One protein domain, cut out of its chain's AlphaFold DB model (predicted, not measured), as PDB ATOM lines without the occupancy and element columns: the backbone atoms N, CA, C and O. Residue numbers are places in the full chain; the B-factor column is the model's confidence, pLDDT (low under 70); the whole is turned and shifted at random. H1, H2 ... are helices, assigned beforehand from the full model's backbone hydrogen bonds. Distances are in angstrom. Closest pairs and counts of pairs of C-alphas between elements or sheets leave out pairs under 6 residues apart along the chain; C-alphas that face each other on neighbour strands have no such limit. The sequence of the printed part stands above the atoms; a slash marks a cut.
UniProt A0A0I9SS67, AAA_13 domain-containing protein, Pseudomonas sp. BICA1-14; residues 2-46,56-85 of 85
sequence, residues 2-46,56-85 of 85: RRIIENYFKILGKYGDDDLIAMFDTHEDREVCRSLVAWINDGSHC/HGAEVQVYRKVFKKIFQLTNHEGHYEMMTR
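Overview. This is residues 2 to 46 and 56 to 85 of the 85 residues of the protein "AAA_13 domain-containing protein" of Pseudomonas sp. BICA1-14 (UniProt A0A0I9SS67). A hairpin of two helices, H2 and H3, is crossed about perpendicularly by the longest helix, H4, while H1 lies across the hairpin's open end, where H2 begins and H3 ends. The short H5 folds back from the last part of H4, away from the hairpin. The printed part has 75 residues, with five named helices in the order H1 to H5 and no named strand; its class is all helix. It is compact, with a radius of gyration of the C-alphas of 11.9 A, and rounded, spanning 29 by 28 by 24 A.

Along the chain. H1, residues 2 to 12, begins at C-alpha 2 (-6.256, -2.065, 44.580) and is 13.9 A long. H2, residues 17 to 22, measures 8.7 A. H3, residues 27 to 41, measures 20.9 A. H4, residues 57 to 73, runs 24.5 A from C-alpha 57 (3.195, -15.985, 38.229). H5, residues 77 to 83, measures 10.1 A and ends at C-alpha 83 (6.581, 3.875, 42.401).

Arrangement. H1 is close to but not clearly touching H3, with closest C-alphas those of Arg 2 and Ile 40, 5.3 A apart; H1 and H4 are near each other. H2 and H3 form a hairpin: they touch, Ile 21 to Arg 30 being the closest C-alphas at 5.4 A, at a shallow tilt of 11 degrees, opposite ways. H4 touches H3 with residues 62 to 67 alone, about perpendicular at 79 degrees; the closest C-alphas, of Cys 33 and Val 66, are 6.2 A apart. H4 touches H5 with residues 68 to 71 alone, at a steep tilt of 51 degrees, opposite ways; the closest C-alphas, of Phe 71 and Glu 77, are 4.7 A apart. H5 is apart from H1, H2 and H3. Every O i to N i+4 pair is within hydrogen-bond range in H2, H3 and H5; in H1 5 of 7 are, in H4 12 of 13.

Size, cuts and confidence. The two C-alphas farthest apart, of Cys 46 and Asn 75, are 32.5 A apart. Residues 47 to 55 are not printed, and C-alphas 46 and 56 are 13.6 A apart across this cut. The links H1 to H2, H2 to H3 and H4 to H5 are tight. The mean pLDDT of the printed part is 87.7; residues 43 to 46, 56 to 59 and 85 are under 70.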
ATOM      1  N   ARG A   2      -4.972  -2.491  43.964       85.75
ATOM      2  CA  ARG A   2      -6.256  -2.065  44.580       85.75
ATOM      3  C   ARG A   2      -6.302  -0.618  45.080       85.75
ATOM      4  O   ARG A   2      -6.999   0.191  44.488       85.75
ATOM      5  N   ARG A   3      -5.498  -0.275  46.096       88.31
ATOM      6  CA  ARG A   3      -5.488   1.077  46.699       88.31
ATOM      7  C   ARG A   3      -5.215   2.198  45.692       88.31
ATOM      8  O   ARG A   3      -5.686   3.307  45.886       88.31
ATOM      9  N   ILE A   4      -4.438   1.925  44.647       91.56
ATOM     10  CA  ILE A   4      -4.075   2.925  43.641       91.56
ATOM     11  C   ILE A   4      -5.194   3.079  42.614       91.56
ATOM     12  O   ILE A   4      -5.596   4.199  42.334       91.56
ATOM     13  N   ILE A   5      -5.759   1.977  42.112       91.31
ATOM     14  CA  ILE A   5      -6.952   2.044  41.256       91.31
ATOM     15  C   ILE A   5      -8.082   2.780  41.982       91.31
ATOM     16  O   ILE A   5      -8.609   3.752  41.457       91.31
ATOM     17  N   GLU A   6      -8.390   2.390  43.215       90.25
ATOM     18  CA  GLU A   6      -9.484   2.977  43.986       90.25
ATOM     19  C   GLU A   6      -9.224   4.438  44.379       90.25
ATOM     20  O   GLU A   6     -10.003   5.322  44.031       90.25
ATOM     21  N   ASN A   7      -8.113   4.739  45.052       91.56
ATOM     22  CA  ASN A   7      -7.922   6.088  45.583       91.56
ATOM     23  C   ASN A   7      -7.420   7.063  44.522       91.56
ATOM     24  O   ASN A   7      -7.884   8.197  44.464       91.56
ATOM     25  N   TYR A   8      -6.458   6.650  43.697       94.56
ATOM     26  CA  TYR A   8      -5.811   7.564  42.762       94.56
ATOM     27  C   TYR A   8      -6.621   7.729  41.479       94.56
ATOM     28  O   TYR A   8      -6.900   8.856  41.085       94.56
ATOM     29  N   PHE A   9      -7.061   6.634  40.856       94.94
ATOM     30  CA  PHE A   9      -7.824   6.732  39.612       94.94
ATOM     31  C   PHE A   9      -9.313   7.002  39.858       94.94
ATOM     32  O   PHE A   9      -9.842   7.952  39.286       94.94
ATOM     33  N   LYS A  10      -9.988   6.253  40.741       91.62
ATOM     34  CA  LYS A  10     -11.430   6.464  40.960       91.62
ATOM     35  C   LYS A  10     -11.728   7.705  41.799       91.62
ATOM     36  O   LYS A  10     -12.431   8.594  41.339       91.62
ATOM     37  N   ILE A  11     -11.195   7.799  43.020       93.38
ATOM     38  CA  ILE A  11     -11.566   8.884  43.949       93.38
ATOM     39  C   ILE A  11     -10.955  10.227  43.522       93.38
ATOM     40  O   ILE A  11     -11.675  11.215  43.395       93.38
ATOM     41  N   LEU A  12      -9.637  10.276  43.306       94.19
ATOM     42  CA  LEU A  12      -8.945  11.520  42.948       94.19
ATOM     43  C   LEU A  12      -9.092  11.854  41.458       94.19
ATOM     44  O   LEU A  12      -9.420  12.988  41.115       94.19
ATOM     45  N   GLY A  13      -8.870  10.870  40.585       93.50
ATOM     46  CA  GLY A  13      -8.946  11.021  39.131       93.50
ATOM     47  C   GLY A  13     -10.366  11.046  38.562       93.50
ATOM     48  O   GLY A  13     -10.535  11.447  37.416       93.50
ATOM     49  N   LYS A  14     -11.380  10.671  39.359       94.94
ATOM     50  CA  LYS A  14     -12.799  10.606  38.963       94.94
ATOM     51  C   LYS A  14     -13.082   9.677  37.777       94.94
ATOM     52  O   LYS A  14     -14.067   9.881  37.074       94.94
ATOM     53  N   TYR A  15     -12.249   8.658  37.571       95.00
ATOM     54  CA  TYR A  15     -12.494   7.630  36.562       95.00
ATOM     55  C   TYR A  15     -13.490   6.581  37.074       95.00
ATOM     56  O   TYR A  15     -13.339   6.062  38.183       95.00
ATOM     57  N   GLY A  16     -14.479   6.235  36.253       94.19
ATOM     58  CA  GLY A  16     -15.296   5.041  36.422       94.19
ATOM     59  C   GLY A  16     -14.585   3.780  35.927       94.19
ATOM     60  O   GLY A  16     -13.595   3.836  35.197       94.19
ATOM     61  N   ASP A  17     -15.112   2.616  36.311       93.44
ATOM     62  CA  ASP A  17     -14.579   1.321  35.870       93.44
ATOM     63  C   ASP A  17     -14.635   1.178  34.344       93.44
ATOM     64  O   ASP A  17     -13.637   0.820  33.715       93.44
ATOM     65  N   ASP A  18     -15.770   1.535  33.741       94.44
ATOM     66  CA  ASP A  18     -15.945   1.510  32.291       94.44
ATOM     67  C   ASP A  18     -15.061   2.532  31.567       94.44
ATOM     68  O   ASP A  18     -14.601   2.233  30.469       94.44
ATOM     69  N   ASP A  19     -14.745   3.680  32.179       96.00
ATOM     70  CA  ASP A  19     -13.822   4.662  31.590       96.00
ATOM     71  C   ASP A  19     -12.414   4.070  31.468       96.00
ATOM     72  O   ASP A  19     -11.782   4.148  30.413       96.00
ATOM     73  N   LEU A  20     -11.932   3.423  32.539       95.12
ATOM     74  CA  LEU A  20     -10.622   2.770  32.545       95.12
ATOM     75  C   LEU A  20     -10.549   1.636  31.523       95.12
ATOM     76  O   LEU A  20      -9.538   1.498  30.836       95.12
ATOM     77  N   ILE A  21     -11.613   0.839  31.404       95.94
ATOM     78  CA  ILE A  21     -11.683  -0.270  30.448       95.94
ATOM     79  C   ILE A  21     -11.769   0.265  29.012       95.94
ATOM     80  O   ILE A  21     -11.067  -0.232  28.134       95.94
ATOM     81  N   ALA A  22     -12.584   1.287  28.749       96.81
ATOM     82  CA  ALA A  22     -12.800   1.824  27.405       96.81
ATOM     83  C   ALA A  22     -11.550   2.470  26.786       96.81
ATOM     84  O   ALA A  22     -11.464   2.558  25.563       96.81
ATOM     85  N   MET A  23     -10.567   2.871  27.599       95.62
ATOM     86  CA  MET A  23      -9.292   3.405  27.109       95.62
ATOM     87  C   MET A  23      -8.409   2.368  26.396       95.62
ATOM     88  O   MET A  23      -7.441   2.746  25.742       95.62
ATOM     89  N   PHE A  24      -8.704   1.071  26.509       96.31
ATOM     90  CA  PHE A  24      -7.929   0.023  25.848       96.31
ATOM     91  C   PHE A  24      -8.464  -0.289  24.443       96.31
ATOM     92  O   PHE A  24      -9.613  -0.704  24.274       96.31
ATOM     93  N   ASP A  25      -7.598  -0.201  23.431       94.00
ATOM     94  CA  ASP A  25      -7.962  -0.497  22.039       94.00
ATOM     95  C   ASP A  25      -8.346  -1.970  21.820       94.00
ATOM     96  O   ASP A  25      -9.376  -2.293  21.211       94.00
ATOM     97  N   THR A  26      -7.530  -2.896  22.334       94.94
ATOM     98  CA  THR A  26      -7.698  -4.329  22.059       94.94
ATOM     99  C   THR A  26      -8.769  -4.951  22.953       94.94
ATOM    100  O   THR A  26      -8.890  -4.629  24.134       94.94
ATOM    101  N   HIS A  27      -9.549  -5.878  22.390       93.19
ATOM    102  CA  HIS A  27     -10.535  -6.640  23.162       93.19
ATOM    103  C   HIS A  27      -9.868  -7.454  24.281       93.19
ATOM    104  O   HIS A  27     -10.385  -7.520  25.389       93.19
ATOM    105  N   GLU A  28      -8.696  -8.033  24.010       92.00
ATOM    106  CA  GLU A  28      -7.932  -8.793  25.001       92.00
ATOM    107  C   GLU A  28      -7.546  -7.931  26.211       92.00
ATOM    108  O   GLU A  28      -7.856  -8.296  27.342       92.00
ATOM    109  N   ASP A  29      -6.929  -6.763  25.994       93.12
ATOM    110  CA  ASP A  29      -6.541  -5.894  27.111       93.12
ATOM    111  C   ASP A  29      -7.768  -5.375  27.882       93.12
ATOM    112  O   ASP A  29      -7.705  -5.245  29.106       93.12
ATOM    113  N   ARG A  30      -8.890  -5.115  27.191       95.69
ATOM    114  CA  ARG A  30     -10.161  -4.721  27.823       95.69
ATOM    115  C   ARG A  30     -10.680  -5.784  28.777       95.69
ATOM    116  O   ARG A  30     -11.033  -5.457  29.909       95.69
ATOM    117  N   GLU A  31     -10.690  -7.041  28.351       94.31
ATOM    118  CA  GLU A  31     -11.158  -8.152  29.183       94.31
ATOM    119  C   GLU A  31     -10.234  -8.391  30.380       94.31
ATOM    120  O   GLU A  31     -10.704  -8.591  31.502       94.31
ATOM    121  N   VAL A  32      -8.917  -8.267  30.189       92.06
ATOM    122  CA  VAL A  32      -7.958  -8.337  31.298       92.06
ATOM    123  C   VAL A  32      -8.147  -7.168  32.272       92.06
ATOM    124  O   VAL A  32      -8.102  -7.371  33.485       92.06
ATOM    125  N   CYS A  33      -8.391  -5.949  31.780       94.62
ATOM    126  CA  CYS A  33      -8.674  -4.789  32.628       94.62
ATOM    127  C   CYS A  33      -9.978  -4.967  33.410       94.62
ATOM    128  O   CYS A  33     -10.012  -4.710  34.614       94.62
ATOM    129  N   ARG A  34     -11.032  -5.469  32.757       93.88
ATOM    130  CA  ARG A  34     -12.305  -5.806  33.403       93.88
ATOM    131  C   ARG A  34     -12.099  -6.831  34.516       93.88
ATOM    132  O   ARG A  34     -12.594  -6.632  35.623       93.88
ATOM    133  N   SER A  35     -11.330  -7.885  34.244       90.94
ATOM    134  CA  SER A  35     -10.985  -8.912  35.230       90.94
ATOM    135  C   SER A  35     -10.198  -8.334  36.416       90.94
ATOM    136  O   SER A  35     -10.560  -8.573  37.568       90.94
ATOM    137  N   LEU A  36      -9.197  -7.482  36.158       90.50
ATOM    138  CA  LEU A  36      -8.424  -6.789  37.195       90.50
ATOM    139  C   LEU A  36      -9.313  -5.921  38.097       90.50
ATOM    140  O   LEU A  36      -9.193  -5.968  39.321       90.50
ATOM    141  N   VAL A  37     -10.191  -5.113  37.501       89.88
ATOM    142  CA  VAL A  37     -11.107  -4.226  38.230       89.88
ATOM    143  C   VAL A  37     -12.096  -5.034  39.072       89.88
ATOM    144  O   VAL A  37     -12.277  -4.725  40.249       89.88
ATOM    145  N   ALA A  38     -12.675  -6.099  38.513       87.81
ATOM    146  CA  ALA A  38     -13.550  -7.008  39.248       87.81
ATOM    147  C   ALA A  38     -12.828  -7.657  40.440       87.81
ATOM    148  O   ALA A  38     -13.340  -7.608  41.556       87.81
ATOM    149  N   TRP A  39     -11.610  -8.169  40.237       83.56
ATOM    150  CA  TRP A  39     -10.784  -8.759  41.299       83.56
ATOM    151  C   TRP A  39     -10.462  -7.763  42.427       83.56
ATOM    152  O   TRP A  39     -10.435  -8.111  43.607       83.56
ATOM    153  N   ILE A  40     -10.248  -6.492  42.079       83.69
ATOM    154  CA  ILE A  40     -10.033  -5.407  43.043       83.69
ATOM    155  C   ILE A  40     -11.320  -5.076  43.819       83.69
ATOM    156  O   ILE A  40     -11.251  -4.829  45.028       83.69
ATOM    157  N   ASN A  41     -12.469  -5.038  43.139       80.88
ATOM    158  CA  ASN A  41     -13.760  -4.646  43.711       80.88
ATOM    159  C   ASN A  41     -14.352  -5.730  44.628       80.88
ATOM    160  O   ASN A  41     -14.836  -5.389  45.704       80.88
ATOM    161  N   ASP A  42     -14.254  -7.011  44.254       77.44
ATOM    162  CA  ASP A  42     -14.773  -8.156  45.032       77.44
ATOM    163  C   ASP A  42     -14.121  -8.276  46.421       77.44
ATOM    164  O   ASP A  42     -14.649  -8.893  47.340       77.44
ATOM    165  N   GLY A  43     -12.988  -7.599  46.615       61.69
ATOM    166  CA  GLY A  43     -12.205  -7.714  47.824       61.69
ATOM    167  C   GLY A  43     -11.483  -9.039  47.822       61.69
ATOM    168  O   GLY A  43     -12.044 -10.065  48.168       61.69
ATOM    169  N   SER A  44     -10.197  -8.981  47.485       58.06
ATOM    170  CA  SER A  44      -9.218 -10.072  47.454       58.06
ATOM    171  C   SER A  44      -8.988 -10.776  48.814       58.06
ATOM    172  O   SER A  44      -7.853 -11.062  49.177       58.06
ATOM    173  N   HIS A  45     -10.036 -11.009  49.608       50.81
ATOM    174  CA  HIS A  45     -10.035 -11.613  50.939       50.81
ATOM    175  C   HIS A  45      -9.763 -13.120  50.929       50.81
ATOM    176  O   HIS A  45      -9.665 -13.731  51.991       50.81
ATOM    177  N   CYS A  46      -9.584 -13.726  49.760       44.44
ATOM    178  CA  CYS A  46      -9.080 -15.081  49.668       44.44
ATOM    179  C   CYS A  46      -7.557 -15.069  49.497       44.44
ATOM    180  O   CYS A  46      -7.054 -14.945  48.386       44.44
ATOM    181  N   HIS A  56       0.253 -18.503  40.115       51.41
ATOM    182  CA  HIS A  56      -0.205 -17.185  39.617       51.41
ATOM    183  C   HIS A  56       0.879 -16.306  38.974       51.41
ATOM    184  O   HIS A  56       0.619 -15.146  38.650       51.41
ATOM    185  N   GLY A  57       2.101 -16.805  38.771       55.78
ATOM    186  CA  GLY A  57       3.195 -15.985  38.229       55.78
ATOM    187  C   GLY A  57       2.869 -15.346  36.870       55.78
ATOM    188  O   GLY A  57       3.272 -14.213  36.610       55.78
ATOM    189  N   ALA A  58       2.100 -16.037  36.024       60.56
ATOM    190  CA  ALA A  58       1.653 -15.516  34.733       60.56
ATOM    191  C   ALA A  58       0.498 -14.505  34.877       60.56
ATOM    192  O   ALA A  58       0.576 -13.412  34.322       60.56
ATOM    193  N   GLU A  59      -0.532 -14.817  35.668       66.00
ATOM    194  CA  GLU A  59      -1.708 -13.949  35.867       66.00
ATOM    195  C   GLU A  59      -1.347 -12.636  36.574       66.00
ATOM    196  O   GLU A  59      -1.766 -11.558  36.151       66.00
ATOM    197  N   VAL A  60      -0.463 -12.687  37.574       76.12
ATOM    198  CA  VAL A  60       0.066 -11.484  38.233       76.12
ATOM    199  C   VAL A  60       0.845 -10.615  37.247       76.12
ATOM    200  O   VAL A  60       0.757  -9.388  37.311       76.12
ATOM    201  N   GLN A  61       1.591 -11.211  36.313       82.06
ATOM    202  CA  GLN A  61       2.300 -10.446  35.286       82.06
ATOM    203  C   GLN A  61       1.357  -9.817  34.260       82.06
ATOM    204  O   GLN A  61       1.551  -8.656  33.892       82.06
ATOM    205  N   VAL A  62       0.309 -10.532  33.853       85.94
ATOM    206  CA  VAL A  62      -0.736 -10.017  32.960       85.94
ATOM    207  C   VAL A  62      -1.448  -8.816  33.597       85.94
ATOM    208  O   VAL A  62      -1.527  -7.750  32.980       85.94
ATOM    209  N   TYR A  63      -1.845  -8.916  34.868       89.50
ATOM    210  CA  TYR A  63      -2.432  -7.791  35.597       89.50
ATOM    211  C   TYR A  63      -1.460  -6.634  35.805       89.50
ATOM    212  O   TYR A  63      -1.854  -5.481  35.656       89.50
ATOM    213  N   ARG A  64      -0.178  -6.900  36.087       89.44
ATOM    214  CA  ARG A  64       0.845  -5.843  36.180       89.44
ATOM    215  C   ARG A  64       1.008  -5.085  34.862       89.44
ATOM    216  O   ARG A  64       1.153  -3.864  34.894       89.44
ATOM    217  N   LYS A  65       0.962  -5.781  33.721       92.06
ATOM    218  CA  LYS A  65       1.055  -5.172  32.386       92.06
ATOM    219  C   LYS A  65      -0.113  -4.220  32.133       92.06
ATOM    220  O   LYS A  65       0.112  -3.075  31.745       92.06
ATOM    221  N   VAL A  66      -1.343  -4.666  32.388       93.69
ATOM    222  CA  VAL A  66      -2.540  -3.829  32.220       93.69
ATOM    223  C   VAL A  66      -2.577  -2.697  33.243       93.69
ATOM    224  O   VAL A  66      -2.842  -1.558  32.874       93.69
ATOM    225  N   PHE A  67      -2.189  -2.955  34.491       94.12
ATOM    226  CA  PHE A  67      -2.055  -1.921  35.513       94.12
ATOM    227  C   PHE A  67      -1.074  -0.824  35.087       94.12
ATOM    228  O   PHE A  67      -1.411   0.344  35.221       94.12
ATOM    229  N   LYS A  68       0.088  -1.164  34.507       94.88
ATOM    230  CA  LYS A  68       1.005  -0.168  33.923       94.88
ATOM    231  C   LYS A  68       0.345   0.602  32.774       94.88
ATOM    232  O   LYS A  68       0.425   1.827  32.748       94.88
ATOM    233  N   LYS A  69      -0.325  -0.096  31.849       96.06
ATOM    234  CA  LYS A  69      -1.024   0.541  30.720       96.06
ATOM    235  C   LYS A  69      -2.074   1.554  31.179       96.06
ATOM    236  O   LYS A  69      -2.187   2.590  30.543       96.06
ATOM    237  N   ILE A  70      -2.772   1.328  32.298       96.19
ATOM    238  CA  ILE A  70      -3.714   2.319  32.855       96.19
ATOM    239  C   ILE A  70      -3.012   3.663  33.094       96.19
ATOM    240  O   ILE A  70      -3.548   4.698  32.708       96.19
ATOM    241  N   PHE A  71      -1.796   3.676  33.649       96.88
ATOM    242  CA  PHE A  71      -1.033   4.922  33.816       96.88
ATOM    243  C   PHE A  71      -0.634   5.543  32.481       96.88
ATOM    244  O   PHE A  71      -0.656   6.760  32.352       96.88
ATOM    245  N   GLN A  72      -0.274   4.736  31.485       96.56
ATOM    246  CA  GLN A  72       0.095   5.245  30.162       96.56
ATOM    247  C   GLN A  72      -1.105   5.895  29.462       96.56
ATOM    248  O   GLN A  72      -1.009   7.022  28.989       96.56
ATOM    249  N   LEU A  73      -2.255   5.219  29.472       96.31
ATOM    250  CA  LEU A  73      -3.489   5.671  28.824       96.31
ATOM    251  C   LEU A  73      -4.099   6.905  29.506       96.31
ATOM    252  O   LEU A  73      -4.685   7.751  28.842       96.31
ATOM    253  N   THR A  74      -3.896   7.047  30.818       95.12
ATOM    254  CA  THR A  74      -4.295   8.237  31.595       95.12
ATOM    255  C   THR A  74      -3.233   9.339  31.618       95.12
ATOM    256  O   THR A  74      -3.405  10.336  32.313       95.12
ATOM    257  N   ASN A  75      -2.132   9.179  30.874       95.38
ATOM    258  CA  ASN A  75      -1.007  10.117  30.822       95.38
ATOM    259  C   ASN A  75      -0.319  10.371  32.186       95.38
ATOM    260  O   ASN A  75       0.241  11.436  32.438       95.38
ATOM    261  N   HIS A  76      -0.358   9.382  33.081       95.19
ATOM    262  CA  HIS A  76       0.225   9.390  34.425       95.19
ATOM    263  C   HIS A  76       1.439   8.442  34.555       95.19
ATOM    264  O   HIS A  76       1.819   8.082  35.670       95.19
ATOM    265  N   GLU A  77       2.068   8.019  33.449       95.06
ATOM    266  CA  GLU A  77       3.186   7.053  33.454       95.06
ATOM    267  C   GLU A  77       4.324   7.441  34.415       95.06
ATOM    268  O   GLU A  77       4.832   6.578  35.129       95.06
ATOM    269  N   GLY A  78       4.646   8.733  34.537       93.50
ATOM    270  CA  GLY A  78       5.676   9.202  35.469       93.50
ATOM    271  C   GLY A  78       5.409   8.812  36.931       93.50
ATOM    272  O   GLY A  78       6.341   8.476  37.660       93.50
ATOM    273  N   HIS A  79       4.143   8.763  37.364       92.69
ATOM    274  CA  HIS A  79       3.796   8.291  38.709       92.69
ATOM    275  C   HIS A  79       4.052   6.792  38.880       92.69
ATOM    276  O   HIS A  79       4.499   6.369  39.945       92.69
ATOM    277  N   TYR A  80       3.804   5.993  37.838       93.69
ATOM    278  CA  TYR A  80       4.132   4.570  37.858       93.69
ATOM    279  C   TYR A  80       5.641   4.361  37.984       93.69
ATOM    280  O   TYR A  80       6.080   3.600  38.843       93.69
ATOM    281  N   GLU A  81       6.437   5.082  37.190       91.75
ATOM    282  CA  GLU A  81       7.898   4.984  37.240       91.75
ATOM    283  C   GLU A  81       8.454   5.355  38.617       91.75
ATOM    284  O   GLU A  81       9.309   4.639  39.142       91.75
ATOM    285  N   MET A  82       7.931   6.419  39.238       92.06
ATOM    286  CA  MET A  82       8.299   6.823  40.600       92.06
ATOM    287  C   MET A  82       8.001   5.744  41.647       92.06
ATOM    288  O   MET A  82       8.755   5.621  42.604       92.06
ATOM    289  N   MET A  83       6.925   4.968  41.484       87.56
ATOM    290  CA  MET A  83       6.581   3.875  42.401       87.56
ATOM    291  C   MET A  83       7.452   2.624  42.218       87.56
ATOM    292  O   MET A  83       7.532   1.808  43.133       87.56
ATOM    293  N   THR A  84       8.021   2.426  41.026       79.62
ATOM    294  CA  THR A  84       8.817   1.233  40.677       79.62
ATOM    295  C   THR A  84      10.325   1.399  40.869       79.62
ATOM    296  O   THR A  84      11.071   0.460  40.590       79.62
ATOM    297  N   ARG A  85      10.768   2.579  41.306       67.62
ATOM    298  CA  ARG A  85      12.148   2.858  41.720       67.62
ATOM    299  C   ARG A  85      12.346   2.508  43.186       67.62
ATOM    300  O   ARG A  85      13.443   1.998  43.494       67.62
TER     301      ARG A  85